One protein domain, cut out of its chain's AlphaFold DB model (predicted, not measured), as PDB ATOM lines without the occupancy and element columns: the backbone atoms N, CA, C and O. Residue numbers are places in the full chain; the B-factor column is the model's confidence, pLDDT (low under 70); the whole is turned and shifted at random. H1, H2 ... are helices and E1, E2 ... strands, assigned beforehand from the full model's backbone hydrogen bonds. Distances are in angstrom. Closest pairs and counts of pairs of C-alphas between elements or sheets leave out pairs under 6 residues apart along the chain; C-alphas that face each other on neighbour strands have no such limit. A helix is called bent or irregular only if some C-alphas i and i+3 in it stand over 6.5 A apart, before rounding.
ATOM      1  N   SER A   6     126.027 208.251 312.269       34.66
ATOM      2  CA  SER A   6     126.361 207.801 310.911       34.66
ATOM      3  C   SER A   6     125.919 208.739 309.783       34.66
ATOM      4  O   SER A   6     126.420 208.583 308.668       34.66
ATOM      5  N   ASP A   7     125.007 209.679 310.054       35.28
ATOM      6  CA  ASP A   7     124.430 210.578 309.044       35.28
ATOM      7  C   ASP A   7     125.234 211.881 308.875       35.28
ATOM      8  O   ASP A   7     125.058 212.594 307.890       35.28
ATOM      9  N   ARG A   8     126.193 212.165 309.769       38.84
ATOM     10  CA  ARG A   8     127.090 213.338 309.699       38.84
ATOM     11  C   ARG A   8     128.354 213.068 308.872       38.84
ATOM     12  O   ARG A   8     129.449 213.496 309.225       38.84
ATOM     13  N   LYS A   9     128.222 212.326 307.768       34.25
ATOM     14  CA  LYS A   9     129.357 211.942 306.917       34.25
ATOM     15  C   LYS A   9     129.552 212.922 305.767       34.25
ATOM     16  O   LYS A   9     128.795 212.914 304.797       34.25
ATOM     17  N   ILE A  10     130.642 213.680 305.822       35.66
ATOM     18  CA  ILE A  10     131.177 214.374 304.650       35.66
ATOM     19  C   ILE A  10     131.781 213.304 303.724       35.66
ATOM     20  O   ILE A  10     132.808 212.706 304.036       35.66
ATOM     21  N   ARG A  11     131.111 213.010 302.600       34.56
ATOM     22  CA  ARG A  11     131.499 211.926 301.667       34.56
ATOM     23  C   ARG A  11     132.747 212.241 300.826       34.56
ATOM     24  O   ARG A  11     133.315 211.328 300.239       34.56
ATOM     25  N   GLN A  12     133.202 213.494 300.819       35.06
ATOM     26  CA  GLN A  12     134.488 213.926 300.260       35.06
ATOM     27  C   GLN A  12     135.058 215.076 301.110       35.06
ATOM     28  O   GLN A  12     134.628 216.220 300.983       35.06
ATOM     29  N   HIS A  13     135.999 214.756 302.006       33.97
ATOM     30  CA  HIS A  13     136.867 215.722 302.708       33.97
ATOM     31  C   HIS A  13     138.147 215.963 301.851       33.97
ATOM     32  O   HIS A  13     138.391 215.178 300.932       33.97
ATOM     33  N   PRO A  14     138.944 217.032 302.082       38.72
ATOM     34  CA  PRO A  14     139.917 217.579 301.145       38.72
ATOM     35  C   PRO A  14     140.957 216.570 300.668       38.72
ATOM     36  O   PRO A  14     141.345 215.644 301.375       38.72
ATOM     37  N   SER A  15     141.468 216.867 299.479       45.41
ATOM     38  CA  SER A  15     142.548 216.246 298.705       45.41
ATOM     39  C   SER A  15     143.932 216.266 299.382       45.41
ATOM     40  O   SER A  15     144.961 216.345 298.712       45.41
ATOM     41  N   ILE A  16     143.981 216.181 300.713       48.22
ATOM     42  CA  ILE A  16     145.207 215.984 301.484       48.22
ATOM     43  C   ILE A  16     145.210 214.528 301.958       48.22
ATOM     44  O   ILE A  16     144.398 214.179 302.820       48.22
ATOM     45  N   PRO A  17     146.095 213.669 301.424       52.03
ATOM     46  CA  PRO A  17     146.258 212.317 301.939       52.03
ATOM     47  C   PRO A  17     146.512 212.335 303.456       52.03
ATOM     48  O   PRO A  17     147.330 213.108 303.949       52.03
ATOM     49  N   GLY A  18     145.792 211.498 304.202       57.44
ATOM     50  CA  GLY A  18     145.915 211.381 305.655       57.44
ATOM     51  C   GLY A  18     144.965 210.327 306.223       57.44
ATOM     52  O   GLY A  18     144.025 209.903 305.549       57.44
ATOM     53  N   TYR A  19     145.214 209.897 307.461       66.69
ATOM     54  CA  TYR A  19     144.275 209.042 308.191       66.69
ATOM     55  C   TYR A  19     143.282 209.918 308.954       66.69
ATOM     56  O   TYR A  19     143.680 210.854 309.648       66.69
ATOM     57  N   PHE A  20     141.997 209.601 308.828       79.62
ATOM     58  CA  PHE A  20     140.913 210.329 309.474       79.62
ATOM     59  C   PHE A  20     140.281 209.462 310.556       79.62
ATOM     60  O   PHE A  20     139.946 208.302 310.317       79.62
ATOM     61  N   TYR A  21     140.095 210.048 311.729       79.25
ATOM     62  CA  TYR A  21     139.395 209.442 312.850       79.25
ATOM     63  C   TYR A  21     138.229 210.346 313.227       79.25
ATOM     64  O   TYR A  21     138.394 211.556 313.362       79.25
ATOM     65  N   GLU A  22     137.053 209.763 313.402       81.81
ATOM     66  CA  GLU A  22     135.871 210.477 313.869       81.81
ATOM     67  C   GLU A  22     135.604 210.092 315.324       81.81
ATOM     68  O   GLU A  22     135.537 208.910 315.663       81.81
ATOM     69  N   THR A  23     135.456 211.085 316.197       78.44
ATOM     70  CA  THR A  23     135.071 210.854 317.592       78.44
ATOM     71  C   THR A  23     134.286 212.041 318.132       78.44
ATOM     72  O   THR A  23     134.716 213.181 317.995       78.44
ATOM     73  N   ASN A  24     133.118 211.795 318.733       83.00
ATOM     74  CA  ASN A  24     132.310 212.813 319.421       83.00
ATOM     75  C   ASN A  24     132.073 214.115 318.618       83.00
ATOM     76  O   ASN A  24     132.092 215.206 319.182       83.00
ATOM     77  N   GLY A  25     131.863 214.018 317.299       82.12
ATOM     78  CA  GLY A  25     131.658 215.190 316.435       82.12
ATOM     79  C   GLY A  25     132.934 215.968 316.089       82.12
ATOM     80  O   GLY A  25     132.846 217.073 315.558       82.12
ATOM     81  N   ILE A  26     134.107 215.404 316.370       87.75
ATOM     82  CA  ILE A  26     135.418 215.929 315.994       87.75
ATOM     83  C   ILE A  26     136.028 214.996 314.949       87.75
ATOM     84  O   ILE A  26     136.139 213.785 315.151       87.75
ATOM     85  N   LEU A  27     136.462 215.587 313.842       88.44
ATOM     86  CA  LEU A  27     137.296 214.952 312.841       88.44
ATOM     87  C   LEU A  27     138.761 215.196 313.194       88.44
ATOM     88  O   LEU A  27     139.236 216.332 313.170       88.44
ATOM     89  N   VAL A  28     139.485 214.128 313.504       88.81
ATOM     90  CA  VAL A  28     140.922 214.158 313.764       88.81
ATOM     91  C   VAL A  28     141.649 213.635 312.533       88.81
ATOM     92  O   VAL A  28     141.559 212.456 312.196       88.81
ATOM     93  N   GLN A  29     142.388 214.512 311.865       88.56
ATOM     94  CA  GLN A  29     143.244 214.174 310.736       88.56
ATOM     95  C   GLN A  29     144.684 213.995 311.222       88.56
ATOM     96  O   GLN A  29     145.297 214.947 311.707       88.56
ATOM     97  N   LEU A  30     145.237 212.792 311.066       88.44
ATOM     98  CA  LEU A  30     146.664 212.524 311.241       88.44
ATOM     99  C   LEU A  30     147.418 212.988 309.988       88.44
ATOM    100  O   LEU A  30     147.221 212.456 308.893       88.44
ATOM    101  N   CYS A  31     148.278 213.990 310.160       88.38
ATOM    102  CA  CYS A  31     149.012 214.637 309.081       88.38
ATOM    103  C   CYS A  31     150.360 213.953 308.863       88.38
ATOM    104  O   CYS A  31     151.371 214.366 309.436       88.38
ATOM    105  N   ILE A  32     150.352 212.914 308.038       86.25
ATOM    106  CA  ILE A  32     151.540 212.146 307.666       86.25
ATOM    107  C   ILE A  32     151.690 212.085 306.152       86.25
ATOM    108  O   ILE A  32     150.745 212.376 305.416       86.25
ATOM    109  N   ASP A  33     152.866 211.685 305.686       80.25
ATOM    110  CA  ASP A  33     153.010 211.324 304.281       80.25
ATOM    111  C   ASP A  33     152.365 209.955 304.041       80.25
ATOM    112  O   ASP A  33     152.708 208.970 304.696       80.25
ATOM    113  N   SER A  34     151.374 209.887 303.151       69.81
ATOM    114  CA  SER A  34     150.697 208.624 302.851       69.81
ATOM    115  C   SER A  34     151.679 207.592 302.295       69.81
ATOM    116  O   SER A  34     152.749 207.941 301.806       69.81
ATOM    117  N   GLY A  35     151.299 206.308 302.274       61.69
ATOM    118  CA  GLY A  35     152.153 205.235 301.735       61.69
ATOM    119  C   GLY A  35     152.605 205.431 300.276       61.69
ATOM    120  O   GLY A  35     153.555 204.793 299.837       61.69
ATOM    121  N   SER A  36     151.958 206.334 299.534       64.12
ATOM    122  CA  SER A  36     152.343 206.781 298.191       64.12
ATOM    123  C   SER A  36     153.466 207.833 298.152       64.12
ATOM    124  O   SER A  36     153.934 208.152 297.063       64.12
ATOM    125  N   GLY A  37     153.900 208.377 299.294       69.88
ATOM    126  CA  GLY A  37     155.009 209.332 299.385       69.88
ATOM    127  C   GLY A  37     154.737 210.687 298.723       69.88
ATOM    128  O   GLY A  37     155.662 211.296 298.186       69.88
ATOM    129  N   VAL A  38     153.476 211.139 298.699       70.44
ATOM    130  CA  VAL A  38     153.033 212.350 297.977       70.44
ATOM    131  C   VAL A  38     153.812 213.582 298.416       70.44
ATOM    132  O   VAL A  38     154.177 214.415 297.584       70.44
ATOM    133  N   PHE A  39     154.079 213.706 299.715       73.06
ATOM    134  CA  PHE A  39     154.765 214.860 300.273       73.06
ATOM    135  C   PHE A  39     156.285 214.702 300.293       73.06
ATOM    136  O   PHE A  39     156.979 215.712 300.373       73.06
ATOM    137  N   GLY A  40     156.829 213.489 300.191       75.31
ATOM    138  CA  GLY A  40     158.270 213.231 300.271       75.31
ATOM    139  C   GLY A  40     158.808 213.251 301.708       75.31
ATOM    140  O   GLY A  40     159.939 213.675 301.951       75.31
ATOM    141  N   GLY A  41     157.982 212.840 302.670       81.44
ATOM    142  CA  GLY A  41     158.330 212.599 304.065       81.44
ATOM    143  C   GLY A  41     157.507 213.393 305.083       81.44
ATOM    144  O   GLY A  41     156.970 214.468 304.813       81.44
ATOM    145  N   GLU A  42     157.507 212.900 306.324       84.00
ATOM    146  CA  GLU A  42     156.692 213.431 307.431       84.00
ATOM    147  C   GLU A  42     156.903 214.919 307.706       84.00
ATOM    148  O   GLU A  42     155.976 215.663 308.005       84.00
ATOM    149  N   THR A  43     158.141 215.395 307.559       83.00
ATOM    150  CA  THR A  43     158.466 216.810 307.803       83.00
ATOM    151  C   THR A  43     157.735 217.729 306.823       83.00
ATOM    152  O   THR A  43     157.375 218.852 307.172       83.00
ATOM    153  N   ARG A  44     157.531 217.266 305.586       84.69
ATOM    154  CA  ARG A  44     156.831 218.012 304.541       84.69
ATOM    155  C   ARG A  44     155.317 217.932 304.748       84.69
ATOM    156  O   ARG A  44     154.666 218.971 304.687       84.69
ATOM    157  N   ALA A  45     154.788 216.769 305.136       85.50
ATOM    158  CA  ALA A  45     153.386 216.616 305.538       85.50
ATOM    159  C   ALA A  45     153.006 217.546 306.710       85.50
ATOM    160  O   ALA A  45     152.010 218.268 306.644       85.50
ATOM    161  N   GLU A  46     153.853 217.635 307.745       87.44
ATOM    162  CA  GLU A  46     153.660 218.577 308.857       87.44
ATOM    163  C   GLU A  46     153.604 220.045 308.396       87.44
ATOM    164  O   GLU A  46     152.857 220.850 308.960       87.44
ATOM    165  N   LYS A  47     154.418 220.419 307.399       86.75
ATOM    166  CA  LYS A  47     154.433 221.781 306.844       86.75
ATOM    167  C   LYS A  47     153.138 222.088 306.095       86.75
ATOM    168  O   LYS A  47     152.570 223.153 306.323       86.75
ATOM    169  N   VAL A  48     152.651 221.159 305.273       87.12
ATOM    170  CA  VAL A  48     151.368 221.301 304.565       87.12
ATOM    171  C   VAL A  48     150.221 221.465 305.565       87.12
ATOM    172  O   VAL A  48     149.433 222.398 305.439       87.12
ATOM    173  N   ALA A  49     150.184 220.651 306.624       89.00
ATOM    174  CA  ALA A  49     149.188 220.781 307.690       89.00
ATOM    175  C   ALA A  49     149.253 222.138 308.411       89.00
ATOM    176  O   ALA A  49     148.227 222.720 308.756       89.00
ATOM    177  N   LEU A  50     150.459 222.673 308.632       88.56
ATOM    178  CA  LEU A  50     150.631 224.002 309.215       88.56
ATOM    179  C   LEU A  50     150.138 225.116 308.280       88.56
ATOM    180  O   LEU A  50     149.555 226.081 308.767       88.56
ATOM    181  N   ASN A  51     150.373 225.002 306.970       88.75
ATOM    182  CA  ASN A  51     149.853 225.954 305.987       88.75
ATOM    183  C   ASN A  51     148.323 225.887 305.923       88.75
ATOM    184  O   ASN A  51     147.682 226.929 305.973       88.75
ATOM    185  N   TYR A  52     147.746 224.681 305.942       89.94
ATOM    186  CA  TYR A  52     146.296 224.495 306.016       89.94
ATOM    187  C   TYR A  52     145.705 225.203 307.235       89.94
ATOM    188  O   TYR A  52     144.764 225.984 307.110       89.94
ATOM    189  N   PHE A  53     146.279 224.957 308.414       91.06
ATOM    190  CA  PHE A  53     145.804 225.544 309.661       91.06
ATOM    191  C   PHE A  53     145.906 227.076 309.661       91.06
ATOM    192  O   PHE A  53     144.974 227.744 310.095       91.06
ATOM    193  N   LYS A  54     146.991 227.648 309.118       90.06
ATOM    194  CA  LYS A  54     147.132 229.106 308.949       90.06
ATOM    195  C   LYS A  54     146.019 229.679 308.076       90.06
ATOM    196  O   LYS A  54     145.351 230.613 308.503       90.06
ATOM    197  N   SER A  55     145.806 229.105 306.892       90.88
ATOM    198  CA  SER A  55     144.743 229.530 305.978       90.88
ATOM    199  C   SER A  55     143.368 229.452 306.646       90.88
ATOM    200  O   SER A  55     142.574 230.382 306.581       90.88
ATOM    201  N   HIS A  56     143.112 228.357 307.362       91.00
ATOM    202  CA  HIS A  56     141.876 228.144 308.098       91.00
ATOM    203  C   HIS A  56     141.644 229.192 309.199       91.00
ATOM    204  O   HIS A  56     140.523 229.669 309.377       91.00
ATOM    205  N   GLN A  57     142.701 229.600 309.910       89.50
ATOM    206  CA  GLN A  57     142.624 230.681 310.894       89.50
ATOM    207  C   GLN A  57     142.295 232.032 310.253       89.50
ATOM    208  O   GLN A  57     141.510 232.772 310.836       89.50
ATOM    209  N   MET A  58     142.818 232.332 309.057       90.00
ATOM    210  CA  MET A  58     142.461 233.564 308.332       90.00
ATOM    211  C   MET A  58     140.960 233.620 308.050       90.00
ATOM    212  O   MET A  58     140.294 234.584 308.415       90.00
ATOM    213  N   PHE A  59     140.406 232.540 307.491       90.88
ATOM    214  CA  PHE A  59     138.965 232.446 307.271       90.88
ATOM    215  C   PHE A  59     138.167 232.497 308.579       90.88
ATOM    216  O   PHE A  59     137.078 233.050 308.594       90.88
ATOM    217  N   SER A  60     138.676 231.932 309.677       89.75
ATOM    218  CA  SER A  60     137.956 231.926 310.962       89.75
ATOM    219  C   SER A  60     137.831 233.322 311.580       89.75
ATOM    220  O   SER A  60     136.888 233.571 312.325       89.75
ATOM    221  N   VAL A  61     138.787 234.213 311.295       85.94
ATOM    222  CA  VAL A  61     138.768 235.608 311.756       85.94
ATOM    223  C   VAL A  61     137.885 236.467 310.854       85.94
ATOM    224  O   VAL A  61     137.098 237.262 311.358       85.94
ATOM    225  N   GLU A  62     138.009 236.307 309.536       87.31
ATOM    226  CA  GLU A  62     137.349 237.197 308.578       87.31
ATOM    227  C   GLU A  62     135.953 236.717 308.163       87.31
ATOM    228  O   GLU A  62     135.019 237.508 308.100       87.31
ATOM    229  N   GLY A  63     135.776 235.412 307.951       88.12
ATOM    230  CA  GLY A  63     134.536 234.811 307.453       88.12
ATOM    231  C   GLY A  63     133.268 235.228 308.209       88.12
ATOM    232  O   GLY A  63     132.288 235.580 307.549       88.12
ATOM    233  N   PRO A  64     133.255 235.270 309.560       85.62
ATOM    234  CA  PRO A  64     132.071 235.686 310.309       85.62
ATOM    235  C   PRO A  64     131.577 237.104 309.989       85.62
ATOM    236  O   PRO A  64     130.376 237.344 310.098       85.62
ATOM    237  N   LYS A  65     132.456 238.023 309.556       83.50
ATOM    238  CA  LYS A  65     132.062 239.376 309.115       83.50
ATOM    239  C   LYS A  65     131.247 239.353 307.818       83.50
ATOM    240  O   LYS A  65     130.447 240.248 307.581       83.50
ATOM    241  N   HIS A  66     131.402 238.285 307.040       83.94
ATOM    242  CA  HIS A  66     130.696 238.012 305.787       83.94
ATOM    243  C   HIS A  66     129.641 236.908 305.946       83.94
ATOM    244  O   HIS A  66     129.189 236.329 304.962       83.94
ATOM    245  N   LEU A  67     129.271 236.579 307.195       83.50
ATOM    246  CA  LEU A  67     128.296 235.534 307.548       83.50
ATOM    247  C   LEU A  67     128.664 234.136 307.003       83.50
ATOM    248  O   LEU A  67     127.813 233.253 306.852       83.50
ATOM    249  N   LEU A  68     129.959 233.921 306.765       89.12
ATOM    250  CA  LEU A  68     130.554 232.653 306.371       89.12
ATOM    251  C   LEU A  68     131.263 232.030 307.576       89.12
ATOM    252  O   LEU A  68     132.237 232.548 308.116       89.12
ATOM    253  N   TYR A  69     130.775 230.879 308.011       89.62
ATOM    254  CA  TYR A  69     131.293 230.167 309.167       89.62
ATOM    255  C   TYR A  69     132.392 229.199 308.760       89.62
ATOM    256  O   TYR A  69     132.360 228.571 307.705       89.62
ATOM    257  N   VAL A  70     133.359 229.027 309.647       90.25
ATOM    258  CA  VAL A  70     134.451 228.078 309.470       90.25
ATOM    259  C   VAL A  70     134.388 227.079 310.623       90.25
ATOM    260  O   VAL A  70     134.248 227.501 311.773       90.25
ATOM    261  N   PRO A  71     134.442 225.761 310.364       90.25
ATOM    262  CA  PRO A  71     134.393 224.776 311.438       90.25
ATOM    263  C   PRO A  71     135.573 224.943 312.397       90.25
ATOM    264  O   PRO A  71     136.705 225.006 311.946       90.25
ATOM    265  N   LEU A  72     135.341 224.973 313.713       89.56
ATOM    266  CA  LEU A  72     136.416 225.175 314.692       89.56
ATOM    267  C   LEU A  72     137.533 224.134 314.521       89.56
ATOM    268  O   LEU A  72     137.279 222.934 314.634       89.56
ATOM    269  N   MET A  73     138.769 224.592 314.321       89.94
ATOM    270  CA  MET A  73     139.941 223.732 314.170       89.94
ATOM    271  C   MET A  73     141.028 224.064 315.188       89.94
ATOM    272  O   MET A  73     141.275 225.225 315.511       89.94
ATOM    273  N   THR A  74     141.751 223.040 315.637       89.50
ATOM    274  CA  THR A  74     142.999 223.186 316.389       89.50
ATOM    275  C   THR A  74     144.087 222.264 315.844       89.50
ATOM    276  O   THR A  74     143.817 221.161 315.362       89.50
ATOM    277  N   GLN A  75     145.337 222.717 315.927       88.56
ATOM    278  CA  GLN A  75     146.510 221.908 315.623       88.56
ATOM    279  C   GLN A  75     147.090 221.327 316.913       88.56
ATOM    280  O   GLN A  75     147.460 222.064 317.830       88.56
ATOM    281  N   LEU A  76     147.269 220.008 316.933       86.75
ATOM    282  CA  LEU A  76     147.835 219.270 318.056       86.75
ATOM    283  C   LEU A  76     149.147 218.596 317.649       86.75
ATOM    284  O   LEU A  76     149.345 218.207 316.496       86.75
ATOM    285  N   ARG A  77     150.050 218.446 318.618       84.19
ATOM    286  CA  ARG A  77     151.275 217.650 318.485       84.19
ATOM    287  C   ARG A  77     151.281 216.580 319.560       84.19
ATOM    288  O   ARG A  77     151.180 216.910 320.739       84.19
ATOM    289  N   TYR A  78     151.420 215.325 319.153       83.38
ATOM    290  CA  TYR A  78     151.441 214.186 320.062       83.38
ATOM    291  C   TYR A  78     152.446 213.142 319.578       83.38
ATOM    292  O   TYR A  78     152.413 212.747 318.417       83.38
ATOM    293  N   ASN A  79     153.359 212.734 320.462       83.25
ATOM    294  CA  ASN A  79     154.405 211.740 320.192       83.25
ATOM    295  C   ASN A  79     155.176 211.955 318.871       83.25
ATOM    296  O   ASN A  79     155.405 211.034 318.095       83.25
ATOM    297  N   GLY A  80     155.512 213.209 318.561       83.56
ATOM    298  CA  GLY A  80     156.197 213.572 317.317       83.56
ATOM    299  C   GLY A  80     155.308 213.657 316.067       83.56
ATOM    300  O   GLY A  80     155.800 214.106 315.033       83.56
ATOM    301  N   TYR A  81     154.022 213.308 316.145       86.25
ATOM    302  CA  TYR A  81     153.038 213.465 315.069       86.25
ATOM    303  C   TYR A  81     152.262 214.784 315.178       86.25
ATOM    304  O   TYR A  81     152.127 215.359 316.263       86.25
ATOM    305  N   VAL A  82     151.745 215.261 314.044       88.00
ATOM    306  CA  VAL A  82     150.859 216.431 313.949       88.00
ATOM    307  C   VAL A  82     149.450 215.973 313.601       88.00
ATOM    308  O   VAL A  82     149.264 215.144 312.713       88.00
ATOM    309  N   PHE A  83     148.469 216.561 314.280       88.69
ATOM    310  CA  PHE A  83     147.054 216.330 314.033       88.69
ATOM    311  C   PHE A  83     146.331 217.654 313.796       88.69
ATOM    312  O   PHE A  83     146.644 218.659 314.444       88.69
ATOM    313  N   LEU A  84     145.343 217.640 312.904       90.81
ATOM    314  CA  LEU A  84     144.333 218.691 312.792       90.81
ATOM    315  C   LEU A  84     143.019 218.137 313.335       90.81
ATOM    316  O   LEU A  84     142.473 217.183 312.786       90.81
ATOM    317  N   ALA A  85     142.537 218.707 314.432       90.38
ATOM    318  CA  ALA A  85     141.255 218.351 315.024       90.38
ATOM    319  C   ALA A  85     140.235 219.428 314.657       90.38
ATOM    320  O   ALA A  85     140.436 220.594 314.991       90.38
ATOM    321  N   THR A  86     139.171 219.040 313.960       90.31
ATOM    322  CA  THR A  86     138.173 219.948 313.382       90.31
ATOM    323  C   THR A  86     136.784 219.538 313.839       90.31
ATOM    324  O   THR A  86     136.436 218.363 313.751       90.31
ATOM    325  N   ALA A  87     135.973 220.477 314.314       90.25
ATOM    326  CA  ALA A  87     134.563 220.222 314.570       90.25
ATOM    327  C   ALA A  87     133.866 219.844 313.255       90.25
ATOM    328  O   ALA A  87     134.067 220.500 312.236       90.25
ATOM    329  N   ILE A  88     133.057 218.787 313.263       86.62
ATOM    330  CA  ILE A  88     132.306 218.366 312.078       86.62
ATOM    331  C   ILE A  88     131.101 219.303 311.933       86.62
ATOM    332  O   ILE A  88     130.219 219.276 312.800       86.62
ATOM    333  N   PRO A  89     131.035 220.138 310.878       85.81
ATOM    334  CA  PRO A  89     129.882 221.001 310.669       85.81
ATOM    335  C   PRO A  89     128.647 220.155 310.314       85.81
ATOM    336  O   PRO A  89     128.785 219.078 309.722       85.81
ATOM    337  N   PRO A  90     127.425 220.610 310.637       84.00
ATOM    338  CA  PRO A  90     126.195 219.852 310.416       84.00
ATOM    339  C   PRO A  90     125.714 219.946 308.953       84.00
ATOM    340  O   PRO A  90     124.556 220.274 308.693       84.00
ATOM    341  N   VAL A  91     126.613 219.685 307.999       79.94
ATOM    342  CA  VAL A  91     126.406 219.814 306.546       79.94
ATOM    343  C   VAL A  91     126.140 218.459 305.893       79.94
ATOM    344  O   VAL A  91     126.679 217.434 306.310       79.94
ATOM    345  N   SER A  92     125.335 218.459 304.831       68.25
ATOM    346  CA  SER A  92     125.081 217.294 303.979       68.25
ATOM    347  C   SER A  92     125.523 217.580 302.535       68.25
ATOM    348  O   SER A  92     125.561 218.727 302.093       68.25
ATOM    349  N   SER A  93     125.878 216.532 301.778       64.25
ATOM    350  CA  SER A  93     126.362 216.655 300.389       64.25
ATOM    351  C   SER A  93     125.460 217.456 299.424       64.25
ATOM    352  O   SER A  93     126.031 218.160 298.595       64.25
ATOM    353  N   PRO A  94     124.110 217.374 299.462       68.56
ATOM    354  CA  PRO A  94     123.262 218.128 298.531       68.56
ATOM    355  C   PRO A  94     123.179 219.631 298.838       68.56
ATOM    356  O   PRO A  94     122.686 220.387 298.010       68.56
ATOM    357  N   ALA A  95     123.666 220.087 299.996       80.00
ATOM    358  CA  ALA A  95     123.561 221.479 300.432       80.00
ATOM    359  C   ALA A  95     124.752 222.356 299.990       80.00
ATOM    360  O   ALA A  95     125.057 223.361 300.630       80.00
ATOM    361  N   CYS A  96     125.477 221.968 298.937       86.06
ATOM    362  CA  CYS A  96     126.578 222.768 298.404       86.06
ATOM    363  C   CYS A  96     126.023 223.939 297.583       86.06
ATOM    364  O   CYS A  96     125.331 223.722 296.593       86.06
ATOM    365  N   VAL A  97     126.332 225.168 297.999       87.81
ATOM    366  CA  VAL A  97     125.875 226.412 297.344       87.81
ATOM    367  C   VAL A  97     126.995 227.128 296.592       87.81
ATOM    368  O   VAL A  97     126.748 228.080 295.862       87.81
ATOM    369  N   TYR A  98     128.233 226.662 296.761       88.44
ATOM    370  CA  TYR A  98     129.384 227.116 295.996       88.44
ATOM    371  C   TYR A  98     130.417 226.001 295.902       88.44
ATOM    372  O   TYR A  98     130.867 225.463 296.919       88.44
ATOM    373  N   ALA A  99     130.821 225.699 294.677       85.25
ATOM    374  CA  ALA A  99     132.008 224.932 294.349       85.25
ATOM    375  C   ALA A  99     132.433 225.313 292.931       85.25
ATOM    376  O   ALA A  99     131.595 225.721 292.122       85.25
ATOM    377  N   ALA A 100     133.714 225.136 292.615       77.31
ATOM    378  CA  ALA A 100     134.155 225.226 291.232       77.31
ATOM    379  C   ALA A 100     133.346 224.267 290.336       77.31
ATOM    380  O   ALA A 100     133.042 223.147 290.777       77.31
ATOM    381  N   PRO A 101     133.017 224.669 289.091       69.56
ATOM    382  CA  PRO A 101     132.335 223.798 288.141       69.56
ATOM    383  C   PRO A 101     133.078 222.468 288.014       69.56
ATOM    384  O   PRO A 101     134.299 222.445 287.887       69.56
ATOM    385  N   SER A 102     132.365 221.348 288.079       65.06
ATOM    386  CA  SER A 102     132.944 220.018 287.866       65.06
ATOM    387  C   SER A 102     132.309 219.376 286.631       65.06
ATOM    388  O   SER A 102     131.470 219.988 285.977       65.06
ATOM    389  N   ALA A 103     132.689 218.143 286.276       48.53
ATOM    390  CA  ALA A 103     131.973 217.398 285.230       48.53
ATOM    391  C   ALA A 103     130.492 217.137 285.600       48.53
ATOM    392  O   ALA A 103     129.683 216.801 284.737       48.53
ATOM    393  N   GLU A 104     130.143 217.298 286.878       57.06
ATOM    394  CA  GLU A 104     128.777 217.278 287.385       57.06
ATOM    395  C   GLU A 104     128.201 218.704 287.403       57.06
ATOM    396  O   GLU A 104     128.908 219.666 287.705       57.06
ATOM    397  N   LYS A 105     126.915 218.794 287.037       63.38
ATOM    398  CA  LYS A 105     126.091 219.989 286.780       63.38
ATOM    399  C   LYS A 105     126.553 221.274 287.513       63.38
ATOM    400  O   LYS A 105     126.717 221.230 288.733       63.38
ATOM    401  N   PRO A 106     126.670 222.422 286.813       69.12
ATOM    402  CA  PRO A 106     127.060 223.690 287.428       69.12
ATOM    403  C   PRO A 106     126.102 224.091 288.558       69.12
ATOM    404  O   PRO A 106     124.885 223.905 288.450       69.12
ATOM    405  N   ILE A 107     126.669 224.626 289.643       80.06
ATOM    406  CA  ILE A 107     125.924 225.159 290.788       80.06
ATOM    407  C   ILE A 107     125.570 226.612 290.483       80.06
ATOM    408  O   ILE A 107     126.448 227.403 290.145       80.06
ATOM    409  N   ASP A 108     124.294 226.951 290.624       82.81
ATOM    410  CA  ASP A 108     123.831 228.336 290.590       82.81
ATOM    411  C   ASP A 108     124.183 229.001 291.927       82.81
ATOM    412  O   ASP A 108     123.597 228.679 292.965       82.81
ATOM    413  N   VAL A 109     125.231 229.827 291.927       87.00
ATOM    414  CA  VAL A 109     125.778 230.435 293.147       87.00
ATOM    415  C   VAL A 109     124.913 231.637 293.530       87.00
ATOM    416  O   VAL A 109     124.827 232.576 292.743       87.00
ATOM    417  N   PRO A 110     124.327 231.677 294.741       86.56
ATOM    418  CA  PRO A 110     123.549 232.832 295.177       86.56
ATOM    419  C   PRO A 110     124.394 234.114 295.208       86.56
ATOM    420  O   PRO A 110     125.509 234.098 295.736       86.56
ATOM    421  N   ASP A 111     123.833 235.240 294.755       84.94
ATOM    422  CA  ASP A 111     124.520 236.546 294.713       84.94
ATOM    423  C   ASP A 111     125.148 236.938 296.055       84.94
ATOM    424  O   ASP A 111     126.238 237.503 296.106       84.94
ATOM    425  N   VAL A 112     124.475 236.608 297.160       84.06
ATOM    426  CA  VAL A 112     124.971 236.904 298.508       84.06
ATOM    427  C   VAL A 112     126.232 236.109 298.858       84.06
ATOM    428  O   VAL A 112     127.133 236.639 299.501       84.06
ATOM    429  N   VAL A 113     126.330 234.863 298.384       87.81
ATOM    430  CA  VAL A 113     127.518 234.020 298.558       87.81
ATOM    431  C   VAL A 113     128.638 234.523 297.652       87.81
ATOM    432  O   VAL A 113     129.761 234.693 298.114       87.81
ATOM    433  N   ALA A 114     128.339 234.820 296.385       88.38
ATOM    434  CA  ALA A 114     129.316 235.365 295.443       88.38
ATOM    435  C   ALA A 114     129.921 236.696 295.930       88.38
ATOM    436  O   ALA A 114     131.140 236.878 295.875       88.38
ATOM    437  N   HIS A 115     129.089 237.599 296.459       87.38
ATOM    438  CA  HIS A 115     129.538 238.868 297.029       87.38
ATOM    439  C   HIS A 115     130.434 238.654 298.256       87.38
ATOM    440  O   HIS A 115     131.566 239.127 298.261       87.38
ATOM    441  N   ALA A 116     129.992 237.853 299.235       89.06
ATOM    442  CA  ALA A 116     130.770 237.542 300.439       89.06
ATOM    443  C   ALA A 116     132.155 236.945 300.119       89.06
ATOM    444  O   ALA A 116     133.165 237.310 300.718       89.06
ATOM    445  N   LEU A 117     132.222 236.038 299.140       91.25
ATOM    446  CA  LEU A 117     133.479 235.433 298.700       91.25
ATOM    447  C   LEU A 117     134.397 236.435 297.980       91.25
ATOM    448  O   LEU A 117     135.618 236.361 298.130       91.25
ATOM    449  N   THR A 118     133.824 237.373 297.225       90.56
ATOM    450  CA  THR A 118     134.579 238.437 296.545       90.56
ATOM    451  C   THR A 118     135.193 239.401 297.556       90.56
ATOM    452  O   THR A 118     136.397 239.651 297.491       90.56
ATOM    453  N   GLU A 119     134.406 239.864 298.531       89.00
ATOM    454  CA  GLU A 119     134.885 240.756 299.591       89.00
ATOM    455  C   GLU A 119     135.975 240.101 300.436       89.00
ATOM    456  O   GLU A 119     137.026 240.693 300.675       89.00
ATOM    457  N   MET A 120     135.813 238.826 300.788       90.62
ATOM    458  CA  MET A 120     136.883 238.086 301.453       90.62
ATOM    459  C   MET A 120     138.161 237.991 300.609       90.62
ATOM    460  O   MET A 120     139.263 238.091 301.150       90.62
ATOM    461  N   GLY A 121     138.035 237.798 299.293       92.88
ATOM    462  CA  GLY A 121     139.173 237.834 298.376       92.88
ATOM    463  C   GLY A 121     139.905 239.178 298.410       92.88
ATOM    464  O   GLY A 121     141.134 239.199 298.481       92.88
ATOM    465  N   ASN A 122     139.157 240.288 298.435       90.94
ATOM    466  CA  ASN A 122     139.704 241.643 298.552       90.94
ATOM    467  C   ASN A 122     140.451 241.833 299.876       90.94
ATOM    468  O   ASN A 122     141.604 242.260 299.878       90.94
ATOM    469  N   VAL A 123     139.826 241.453 300.992       90.19
ATOM    470  CA  VAL A 123     140.404 241.595 302.337       90.19
ATOM    471  C   VAL A 123     141.695 240.787 302.495       90.19
ATOM    472  O   VAL A 123     142.636 241.224 303.157       90.19
ATOM    473  N   PHE A 124     141.775 239.613 301.869       92.25
ATOM    474  CA  PHE A 124     142.989 238.799 301.871       92.25
ATOM    475  C   PHE A 124     144.039 239.228 300.842       92.25
ATOM    476  O   PHE A 124     145.064 238.551 300.740       92.25
ATOM    477  N   ASN A 125     143.821 240.329 300.115       93.25
ATOM    478  CA  ASN A 125     144.712 240.823 299.067       93.25
ATOM    479  C   ASN A 125     144.969 239.770 297.966       93.25
ATOM    480  O   ASN A 125     146.105 239.517 297.555       93.25
ATOM    481  N   LEU A 126     143.902 239.093 297.528       94.94
ATOM    482  CA  LEU A 126     143.957 238.062 296.492       94.94
ATOM    483  C   LEU A 126     143.557 238.608 295.121       94.94
ATOM    484  O   LEU A 126     142.640 239.423 294.987       94.94
ATOM    485  N   GLU A 127     144.241 238.101 294.100       93.38
ATOM    486  CA  GLU A 127     144.024 238.476 292.704       93.38
ATOM    487  C   GLU A 127     142.870 237.680 292.077       93.38
ATOM    488  O   GLU A 127     142.730 236.471 292.315       93.38
ATOM    489  N   GLU A 128     142.046 238.346 291.257       93.38
ATOM    490  CA  GLU A 128     141.044 237.637 290.457       93.38
ATOM    491  C   GLU A 128     141.753 236.882 289.340       93.38
ATOM    492  O   GLU A 128     142.449 237.461 288.514       93.38
ATOM    493  N   HIS A 129     141.524 235.579 289.275       89.56
ATOM    494  CA  HIS A 129     142.100 234.731 288.250       89.56
ATOM    495  C   HIS A 129     141.020 233.921 287.542       89.56
ATOM    496  O   HIS A 129     139.927 233.663 288.060       89.56
ATOM    497  N   VAL A 130     141.332 233.550 286.301       85.25
ATOM    498  CA  VAL A 130     140.468 232.725 285.461       85.25
ATOM    499  C   VAL A 130     140.974 231.297 285.510       85.25
ATOM    500  O   VAL A 130     142.140 231.034 285.223       85.25
ATOM    501  N   VAL A 131     140.072 230.375 285.809       79.50
ATOM    502  CA  VAL A 131     140.328 228.944 285.759       79.50
ATOM    503  C   VAL A 131     139.558 228.339 284.597       79.50
ATOM    504  O   VAL A 131     138.361 228.578 284.431       79.50
ATOM    505  N   GLU A 132     140.249 227.546 283.786       74.88
ATOM    506  CA  GLU A 132     139.623 226.738 282.745       74.88
ATOM    507  C   GLU A 132     139.261 225.363 283.316       74.88
ATOM    508  O   GLU A 132     140.136 224.520 283.523       74.88
ATOM    509  N   VAL A 133     137.970 225.115 283.551       70.44
ATOM    510  CA  VAL A 133     137.474 223.793 283.955       70.44
ATOM    511  C   VAL A 133     136.595 223.235 282.848       70.44
ATOM    512  O   VAL A 133     135.590 223.830 282.480       70.44
ATOM    513  N   ASN A 134     136.988 222.091 282.281       69.81
ATOM    514  CA  ASN A 134     136.266 221.430 281.183       69.81
ATOM    515  C   ASN A 134     136.002 222.334 279.955       69.81
ATOM    516  O   ASN A 134     135.028 222.129 279.235       69.81
ATOM    517  N   GLY A 135     136.873 223.316 279.697       70.88
ATOM    518  CA  GLY A 135     136.739 224.268 278.586       70.88
ATOM    519  C   GLY A 135     135.872 225.495 278.891       70.88
ATOM    520  O   GLY A 135     135.819 226.410 278.069       70.88
ATOM    521  N   GLU A 136     135.244 225.560 280.067       72.94
ATOM    522  CA  GLU A 136     134.555 226.753 280.555       72.94
ATOM    523  C   GLU A 136     135.507 227.618 281.382       72.94
ATOM    524  O   GLU A 136     136.318 227.119 282.165       72.94
ATOM    525  N   ARG A 137     135.413 228.939 281.195       79.56
ATOM    526  CA  ARG A 137     136.194 229.918 281.952       79.56
ATOM    527  C   ARG A 137     135.402 230.362 283.168       79.56
ATOM    528  O   ARG A 137     134.331 230.945 283.025       79.56
ATOM    529  N   TRP A 138     135.968 230.138 284.341       82.44
ATOM    530  CA  TRP A 138     135.389 230.525 285.614       82.44
ATOM    531  C   TRP A 138     136.298 231.527 286.323       82.44
ATOM    532  O   TRP A 138     137.517 231.385 286.287       82.44
ATOM    533  N   LYS A 139     135.716 232.563 286.923       86.81
ATOM    534  CA  LYS A 139     136.447 233.644 287.595       86.81
ATOM    535  C   LYS A 139     136.304 233.520 289.102       86.81
ATOM    536  O   LYS A 139     135.196 233.310 289.590       86.81
ATOM    537  N   THR A 140     137.406 233.684 289.826       88.31
ATOM    538  CA  THR A 140     137.424 233.655 291.293       88.31
ATOM    539  C   THR A 140     138.624 234.425 291.839       88.31
ATOM    540  O   THR A 140     139.655 234.526 291.182       88.31
ATOM    541  N   LYS A 141     138.514 234.932 293.070       91.94
ATOM    542  CA  LYS A 141     139.660 235.403 293.874       91.94
ATOM    543  C   LYS A 141     140.155 234.357 294.875       91.94
ATOM    544  O   LYS A 141     141.237 234.476 295.436       91.94
ATOM    545  N   LEU A 142     139.346 233.336 295.131       91.50
ATOM    546  CA  LEU A 142     139.577 232.323 296.153       91.50
ATOM    547  C   LEU A 142     140.043 230.999 295.539       91.50
ATOM    548  O   LEU A 142     139.794 230.771 294.353       91.50
ATOM    549  N   PRO A 143     140.647 230.101 296.342       89.06
ATOM    550  CA  PRO A 143     141.111 228.810 295.853       89.06
ATOM    551  C   PRO A 143     140.021 227.984 295.167       89.06
ATOM    552  O   PRO A 143     138.902 227.867 295.669       89.06
ATOM    553  N   LEU A 144     140.382 227.312 294.080       84.88
ATOM    554  CA  LEU A 144     139.503 226.518 293.223       84.88
ATOM    555  C   LEU A 144     138.814 225.350 293.951       84.88
ATOM    556  O   LEU A 144     137.748 224.897 293.552       84.88
ATOM    557  N   ASP A 145     139.420 224.817 295.011       83.75
ATOM    558  CA  ASP A 145     138.875 223.693 295.784       83.75
ATOM    559  C   ASP A 145     137.999 224.135 296.954       83.75
ATOM    560  O   ASP A 145     137.424 223.269 297.627       83.75
ATOM    561  N   LEU A 146     137.892 225.446 297.196       88.88
ATOM    562  CA  LEU A 146     137.040 226.008 298.230       88.88
ATOM    563  C   LEU A 146     135.580 225.658 297.941       88.88
ATOM    564  O   LEU A 146     135.106 225.736 296.806       88.88
ATOM    565  N   ARG A 147     134.853 225.279 298.990       89.31
ATOM    566  CA  ARG A 147     133.422 224.991 298.903       89.31
ATOM    567  C   ARG A 147     132.657 225.685 300.013       89.31
ATOM    568  O   ARG A 147     133.167 225.804 301.128       89.31
ATOM    569  N   VAL A 148     131.418 226.067 299.713       91.19
ATOM    570  CA  VAL A 148     130.450 226.550 300.702       91.19
ATOM    571  C   VAL A 148     129.290 225.570 300.773       91.19
ATOM    572  O   VAL A 148     128.684 225.220 299.755       91.19
ATOM    573  N   TYR A 149     128.981 225.132 301.987       89.44
ATOM    574  CA  TYR A 149     127.839 224.274 302.277       89.44
ATOM    575  C   TYR A 149     126.877 224.970 303.219       89.44
ATOM    576  O   TYR A 149     127.297 225.620 304.168       89.44
ATOM    577  N   VAL A 150     125.586 224.765 303.018       87.50
ATOM    578  CA  VAL A 150     124.576 225.150 303.993       87.50
ATOM    579  C   VAL A 150     124.380 224.012 304.995       87.50
ATOM    580  O   VAL A 150     124.079 222.874 304.633       87.50
ATOM    581  N   GLY A 151     124.578 224.310 306.276       85.19
ATOM    582  CA  GLY A 151     124.305 223.386 307.368       85.19
ATOM    583  C   GLY A 151     122.811 223.246 307.659       85.19
ATOM    584  O   GLY A 151     122.003 224.123 307.353       85.19
ATOM    585  N   THR A 152     122.436 222.148 308.313       82.69
ATOM    586  CA  THR A 152     121.069 221.922 308.836       82.69
ATOM    587  C   THR A 152     120.658 222.938 309.912       82.69
ATOM    588  O   THR A 152     119.476 223.085 310.210       82.69
ATOM    589  N   ASP A 153     121.622 223.678 310.453       80.88
ATOM    590  CA  ASP A 153     121.472 224.827 311.350       80.88
ATOM    591  C   ASP A 153     121.330 226.171 310.609       80.88
ATOM    592  O   ASP A 153     121.360 227.226 311.238       80.88
ATOM    593  N   ARG A 154     121.188 226.150 309.276       79.00
ATOM    594  CA  ARG A 154     121.085 227.348 308.428       79.00
ATOM    595  C   ARG A 154     122.276 228.299 308.583       79.00
ATOM    596  O   ARG A 154     122.130 229.517 308.594       79.00
ATOM    597  N   ARG A 155     123.480 227.738 308.692       83.75
ATOM    598  CA  ARG A 155     124.740 228.482 308.579       83.75
ATOM    599  C   ARG A 155     125.471 228.079 307.308       83.75
ATOM    600  O   ARG A 155     125.419 226.921 306.900       83.75
ATOM    601  N   MET A 156     126.151 229.031 306.676       88.31
ATOM    602  CA  MET A 156     127.001 228.761 305.516       88.31
ATOM    603  C   MET A 156     128.407 228.419 306.000       88.31
ATOM    604  O   MET A 156     129.046 229.244 306.638       88.31
ATOM    605  N   TYR A 157     128.884 227.213 305.717       90.56
ATOM    606  CA  TYR A 157     130.182 226.709 306.143       90.56
ATOM    607  C   TYR A 157     131.182 226.679 304.992       90.56
ATOM    608  O   TYR A 157     130.958 226.002 303.987       90.56
ATOM    609  N   LEU A 158     132.316 227.350 305.183       91.50
ATOM    610  CA  LEU A 158     133.498 227.263 304.334       91.50
ATOM    611  C   LEU A 158     134.287 225.991 304.647       91.50
ATOM    612  O   LEU A 158     134.651 225.721 305.795       91.50
ATOM    613  N   VAL A 159     134.594 225.224 303.605       87.31
ATOM    614  CA  VAL A 159     135.370 223.981 303.685       87.31
ATOM    615  C   VAL A 159     136.464 224.001 302.614       87.31
ATOM    616  O   VAL A 159     136.347 224.707 301.614       87.31
ATOM    617  N   ASN A 160     137.533 223.222 302.816       85.31
ATOM    618  CA  ASN A 160     138.732 223.173 301.960       85.31
ATOM    619  C   ASN A 160     139.524 224.487 301.929       85.31
ATOM    620  O   ASN A 160     139.998 224.948 300.899       85.31
ATOM    621  N   THR A 161     139.753 225.063 303.101       88.00
ATOM    622  CA  THR A 161     140.476 226.330 303.262       88.00
ATOM    623  C   THR A 161     141.987 226.232 303.009       88.00
ATOM    624  O   THR A 161     142.706 227.204 303.199       88.00
ATOM    625  N   GLY A 162     142.515 225.061 302.645       84.19
ATOM    626  CA  GLY A 162     143.943 224.750 302.744       84.19
ATOM    627  C   GLY A 162     144.864 225.535 301.812       84.19
ATOM    628  O   GLY A 162     146.021 225.767 302.167       84.19
ATOM    629  N   ARG A 163     144.364 225.952 300.644       84.75
ATOM    630  CA  ARG A 163     145.172 226.544 299.562       84.75
ATOM    631  C   ARG A 163     145.126 228.072 299.485       84.75
ATOM    632  O   ARG A 163     145.692 228.622 298.554       84.75
ATOM    633  N   LEU A 164     144.522 228.742 300.472       91.62
ATOM    634  CA  LEU A 164     144.386 230.208 300.499       91.62
ATOM    635  C   LEU A 164     145.712 230.945 300.309       91.62
ATOM    636  O   LEU A 164     145.792 231.889 299.539       91.62
ATOM    637  N   LEU A 165     146.745 230.533 301.042       92.38
ATOM    638  CA  LEU A 165     148.048 231.183 300.978       92.38
ATOM    639  C   LEU A 165     148.717 230.853 299.638       92.38
ATOM    640  O   LEU A 165     148.912 229.664 299.391       92.38
ATOM    641  N   PRO A 166     149.121 231.831 298.809       91.38
ATOM    642  CA  PRO A 166     149.802 231.577 297.538       91.38
ATOM    643  C   PRO A 166     151.148 230.851 297.711       91.38
ATOM    644  O   PRO A 166     151.791 230.976 298.758       91.38
ATOM    645  N   PRO A 167     151.610 230.067 296.725       88.94
ATOM    646  CA  PRO A 167     152.926 229.440 296.744       88.94
ATOM    647  C   PRO A 167     154.059 230.453 296.515       88.94
ATOM    648  O   PRO A 167     153.949 231.380 295.722       88.94
ATOM    649  N   SER A 528     139.575 251.044 308.430       39.22
ATOM    650  CA  SER A 528     139.032 252.379 308.641       39.22
ATOM    651  C   SER A 528     137.520 252.262 308.489       39.22
ATOM    652  O   SER A 528     137.035 252.251 307.361       39.22
ATOM    653  N   GLU A 529     136.786 252.134 309.597       39.97
ATOM    654  CA  GLU A 529     135.323 252.122 309.550       39.97
ATOM    655  C   GLU A 529     134.837 253.405 308.859       39.97
ATOM    656  O   GLU A 529     134.889 254.499 309.429       39.97
ATOM    657  N   THR A 530     134.390 253.289 307.609       47.69
ATOM    658  CA  THR A 530     133.802 254.402 306.853       47.69
ATOM    659  C   THR A 530     132.289 254.228 306.791       47.69
ATOM    660  O   THR A 530     131.771 253.114 306.807       47.69
ATOM    661  N   GLU A 531     131.528 255.325 306.716       47.66
ATOM    662  CA  GLU A 531     130.057 255.253 306.635       47.66
ATOM    663  C   GLU A 531     129.543 254.447 305.424       47.66
ATOM    664  O   GLU A 531     128.427 253.928 305.465       47.66
ATOM    665  N   SER A 532     130.372 254.277 304.386       49.25
ATOM    666  CA  SER A 532     130.097 253.425 303.223       49.25
ATOM    667  C   SER A 532     129.943 251.944 303.598       49.25
ATOM    668  O   SER A 532     129.027 251.284 303.112       49.25
ATOM    669  N   GLU A 533     130.764 251.433 304.521       52.09
ATOM    670  CA  GLU A 533     130.738 250.023 304.944       52.09
ATOM    671  C   GLU A 533     129.441 249.683 305.701       52.09
ATOM    672  O   GLU A 533     128.878 248.601 305.546       52.09
ATOM    673  N   LYS A 534     128.884 250.632 306.470       51.38
ATOM    674  CA  LYS A 534     127.605 250.435 307.183       51.38
ATOM    675  C   LYS A 534     126.419 250.277 306.226       51.38
ATOM    676  O   LYS A 534     125.496 249.515 306.520       51.38
ATOM    677  N   LEU A 535     126.439 250.981 305.092       50.50
ATOM    678  CA  LEU A 535     125.398 250.902 304.065       50.50
ATOM    679  C   LEU A 535     125.462 249.564 303.302       50.50
ATOM    680  O   LEU A 535     124.424 248.969 303.004       50.50
ATOM    681  N   GLU A 536     126.669 249.052 303.048       58.72
ATOM    682  CA  GLU A 536     126.896 247.745 302.414       58.72
ATOM    683  C   GLU A 536     126.504 246.567 303.317       58.72
ATOM    684  O   GLU A 536     125.897 245.601 302.843       58.72
ATOM    685  N   VAL A 537     126.750 246.664 304.628       57.44
ATOM    686  CA  VAL A 537     126.300 245.660 305.610       57.44
ATOM    687  C   VAL A 537     124.771 245.541 305.627       57.44
ATOM    688  O   VAL A 537     124.248 244.426 305.648       57.44
ATOM    689  N   GLY A 538     124.039 246.660 305.553       60.53
ATOM    690  CA  GLY A 538     122.571 246.658 305.492       60.53
ATOM    691  C   GLY A 538     122.023 245.936 304.255       60.53
ATOM    692  O   GLY A 538     121.141 245.085 304.371       60.53
ATOM    693  N   ASN A 539     122.606 246.205 303.084       66.44
ATOM    694  CA  ASN A 539     122.238 245.553 301.822       66.44
ATOM    695  C   ASN A 539     122.594 244.050 301.824       66.44
ATOM    696  O   ASN A 539     121.840 243.208 301.338       66.44
ATOM    697  N   THR A 540     123.727 243.687 302.428       66.06
ATOM    698  CA  THR A 540     124.156 242.287 302.571       66.06
ATOM    699  C   THR A 540     123.229 241.502 303.499       66.06
ATOM    700  O   THR A 540     122.857 240.369 303.185       66.06
ATOM    701  N   LEU A 541     122.799 242.111 304.608       68.50
ATOM    702  CA  LEU A 541     121.853 241.511 305.548       68.50
ATOM    703  C   LEU A 541     120.478 241.291 304.900       68.50
ATOM    704  O   LEU A 541     119.893 240.223 305.064       68.50
ATOM    705  N   GLU A 542     119.988 242.254 304.116       71.75
ATOM    706  CA  GLU A 542     118.737 242.126 303.360       71.75
ATOM    707  C   GLU A 542     118.799 240.968 302.352       71.75
ATOM    708  O   GLU A 542     117.938 240.085 302.364       71.75
ATOM    709  N   LYS A 543     119.860 240.902 301.534       70.62
ATOM    710  CA  LYS A 543     120.085 239.791 300.592       70.62
ATOM    711  C   LYS A 543     120.190 238.438 301.301       70.62
ATOM    712  O   LYS A 543     119.690 237.438 300.787       70.62
ATOM    713  N   MET A 544     120.801 238.395 302.485       71.50
ATOM    714  CA  MET A 544     120.873 237.190 303.318       71.50
ATOM    715  C   MET A 544     119.510 236.764 303.857       71.50
ATOM    716  O   MET A 544     119.182 235.579 303.812       71.50
ATOM    717  N   LEU A 545     118.707 237.705 304.351       71.75
ATOM    718  CA  LEU A 545     117.351 237.419 304.814       71.75
ATOM    719  C   LEU A 545     116.501 236.870 303.665       71.75
ATOM    720  O   LEU A 545     115.853 235.839 303.831       71.75
ATOM    721  N   LEU A 546     116.574 237.486 302.483       73.06
ATOM    722  CA  LEU A 546     115.895 236.999 301.282       73.06
ATOM    723  C   LEU A 546     116.363 235.595 300.880       73.06
ATOM    724  O   LEU A 546     115.529 234.741 300.574       73.06
ATOM    725  N   PHE A 547     117.671 235.322 300.946       78.19
ATOM    726  CA  PHE A 547     118.206 233.979 300.721       78.19
ATOM    727  C   PHE A 547     117.600 232.960 301.697       78.19
ATOM    728  O   PHE A 547     117.100 231.929 301.256       78.19
ATOM    729  N   TRP A 548     117.571 233.242 303.003       75.69
ATOM    730  CA  TRP A 548     117.033 232.308 304.003       75.69
ATOM    731  C   TRP A 548     115.508 232.164 303.979       75.69
ATOM    732  O   TRP A 548     114.996 231.119 304.382       75.69
ATOM    733  N   ILE A 549     114.783 233.172 303.490       72.81
ATOM    734  CA  ILE A 549     113.348 233.060 303.194       72.81
ATOM    735  C   ILE A 549     113.129 232.086 302.027       72.81
ATOM    736  O   ILE A 549     112.209 231.270 302.070       72.81
ATOM    737  N   GLY A 550     113.975 232.154 300.994       67.56
ATOM    738  CA  GLY A 550     113.860 231.328 299.790       67.56
ATOM    739  C   GLY A 550     114.510 229.942 299.877       67.56
ATOM    740  O   GLY A 550     114.170 229.068 299.079       67.56
ATOM    741  N   TYR A 551     115.433 229.719 300.817       73.19
ATOM    742  CA  TYR A 551     116.260 228.514 300.885       73.19
ATOM    743  C   TYR A 551     116.210 227.851 302.268       73.19
ATOM    744  O   TYR A 551     116.784 228.333 303.246       73.19
ATOM    745  N   ALA A 552     115.574 226.679 302.331       72.38
ATOM    746  CA  ALA A 552     115.590 225.802 303.497       72.38
ATOM    747  C   ALA A 552     116.274 224.471 303.131       72.38
ATOM    748  O   ALA A 552     115.756 223.743 302.280       72.38
ATOM    749  N   PRO A 553     117.422 224.126 303.745       71.44
ATOM    750  CA  PRO A 553     118.083 222.855 303.478       71.44
ATOM    751  C   PRO A 553     117.224 221.686 303.976       71.44
ATOM    752  O   PRO A 553     116.554 221.776 305.010       71.44
ATOM    753  N   GLU A 554     117.269 220.562 303.261       70.81
ATOM    754  CA  GLU A 554     116.560 219.348 303.663       70.81
ATOM    755  C   GLU A 554     117.027 218.890 305.057       70.81
ATOM    756  O   GLU A 554     118.224 218.756 305.322       70.81
ATOM    757  N   GLY A 555     116.076 218.670 305.971       70.31
ATOM    758  CA  GLY A 555     116.375 218.303 307.358       70.31
ATOM    759  C   GLY A 555     116.798 219.468 308.261       70.31
ATOM    760  O   GLY A 555     117.408 219.220 309.301       70.31
ATOM    761  N   SER A 556     116.489 220.720 307.894       69.75
ATOM    762  CA  SER A 556     116.773 221.884 308.744       69.75
ATOM    763  C   SER A 556     116.142 221.759 310.135       69.75
ATOM    764  O   SER A 556     114.975 221.381 310.253       69.75
ATOM    765  N   VAL A 557     116.886 222.129 311.176       70.31
ATOM    766  CA  VAL A 557     116.417 222.118 312.569       70.31
ATOM    767  C   VAL A 557     116.116 223.551 312.998       70.31
ATOM    768  O   VAL A 557     117.030 224.348 313.184       70.31
ATOM    769  N   GLU A 558     114.835 223.886 313.170       66.62
ATOM    770  CA  GLU A 558     114.407 225.261 313.480       66.62
ATOM    771  C   GLU A 558     114.998 225.808 314.783       66.62
ATOM    772  O   GLU A 558     115.421 226.958 314.825       66.62
ATOM    773  N   ALA A 559     115.156 224.955 315.798       62.91
ATOM    774  CA  ALA A 559     115.759 225.318 317.081       62.91
ATOM    775  C   ALA A 559     117.254 225.700 317.006       62.91
ATOM    776  O   ALA A 559     117.814 226.168 317.990       62.91
ATOM    777  N   LEU A 560     117.928 225.462 315.874       61.41
ATOM    778  CA  LEU A 560     119.341 225.809 315.676       61.41
ATOM    779  C   LEU A 560     119.530 227.077 314.830       61.41
ATOM    780  O   LEU A 560     120.666 227.428 314.507       61.41
ATOM    781  N   GLN A 561     118.439 227.756 314.457       62.44
ATOM    782  CA  GLN A 561     118.501 228.923 313.585       62.44
ATOM    783  C   GLN A 561     119.112 230.142 314.298       62.44
ATOM    784  O   GLN A 561     118.736 230.431 315.432       62.44
TER     785      GLN A 561
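Overview. This is residues 6 to 167 and 528 to 561 of the 572 residues of the protein "Clustered mitochondria/Translation initiation factor eIF3 subunit 135, putative" of Angomonas deanei (UniProt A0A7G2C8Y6). The long helix H1 covers one face of a twisted four-stranded sheet, E1 E2 E4 E3, and its last part reaches a small second sheet, E5 E8 E9, near the middle of the whole. H2 packs by the end of H1, H3 lies beyond H2 with residues 528 to 536 sticking out, and the hairpin E6 E7 lies away from both larger sheets. The 196 printed residues include three named helices and nine named strands, in the order E1 E2 H1 E3 E4 E5 H2 E6 E7 E8 E9 H3; the class is mixed and the sheets are antiparallel. The whole is compact, with a radius of gyration of the C-alphas of 17.7 A and spans of 50 by 40 by 39 A.

Along the chain. E1, residues 19 to 23, begins at C-alpha 19 (144.275, 209.042, 308.191). E2 is residues 26 to 30; H1, residues 42 to 66, is 35.8 A long, with a kink of 31 degrees near residue 60, and only just irregular: C-alphas 61 and 64 are 6.9 A apart. E3 is residues 73 to 78, E4 81 to 87, 19.7 A long, and E5 91 to 98, bending by 92 degrees at residue 94. H2 is residues 111 to 123, 18.3 A long; E6 129 to 133, E7 136 to 140, E8 147 to 151, E9 156 to 159. H3, residues 531 to 550, is 29.7 A long and ends at C-alpha 550 (113.860, 231.328, 299.790).

Arrangement. In the strongly twisted sheet E1 E2 E4 E3, these backbone atoms are within hydrogen-bond range: N 21 and O 28 between E1 and E2 at 2.9 A, N 27 and O 86 between E2 and E4 at 2.8 A, and N 76 and O 83 between E3 and E4 at 2.9 A. H1 is on this sheet in two layers, helix on one face, at a height of 8.8 A, over E4 and E3. E2, H1, E3 is a split strand-helix-strand unit, E4 between its strands, with a right-handed crossover. In E5 E8 E9, N 150 and O 95 are 2.8 A apart, N 149 and O 157 2.9 A; in E6 E7, N 131 and O 138 2.8 A. H1 touches H2 with residues 62 to 66 alone, C-alphas of His 66 and Ala 116 closest at 5.4 A. H2 touches H3, C-alphas of Val 112 and Lys 543 closest at 6.0 A. O i to N i+4 pairs are within hydrogen-bond range throughout H2, in 18 of 21 in H1 and 15 of 16 in H3.

Size, cuts and confidence. Residues 168 to 527 are not printed; C-alphas 167 and 528 are 29.3 A apart. The links E2 to H1 and E5 to H2 are long. Mean pLDDT of the printed part is 77.7; residues 6 to 19 and 528 to 541 are among those under 70.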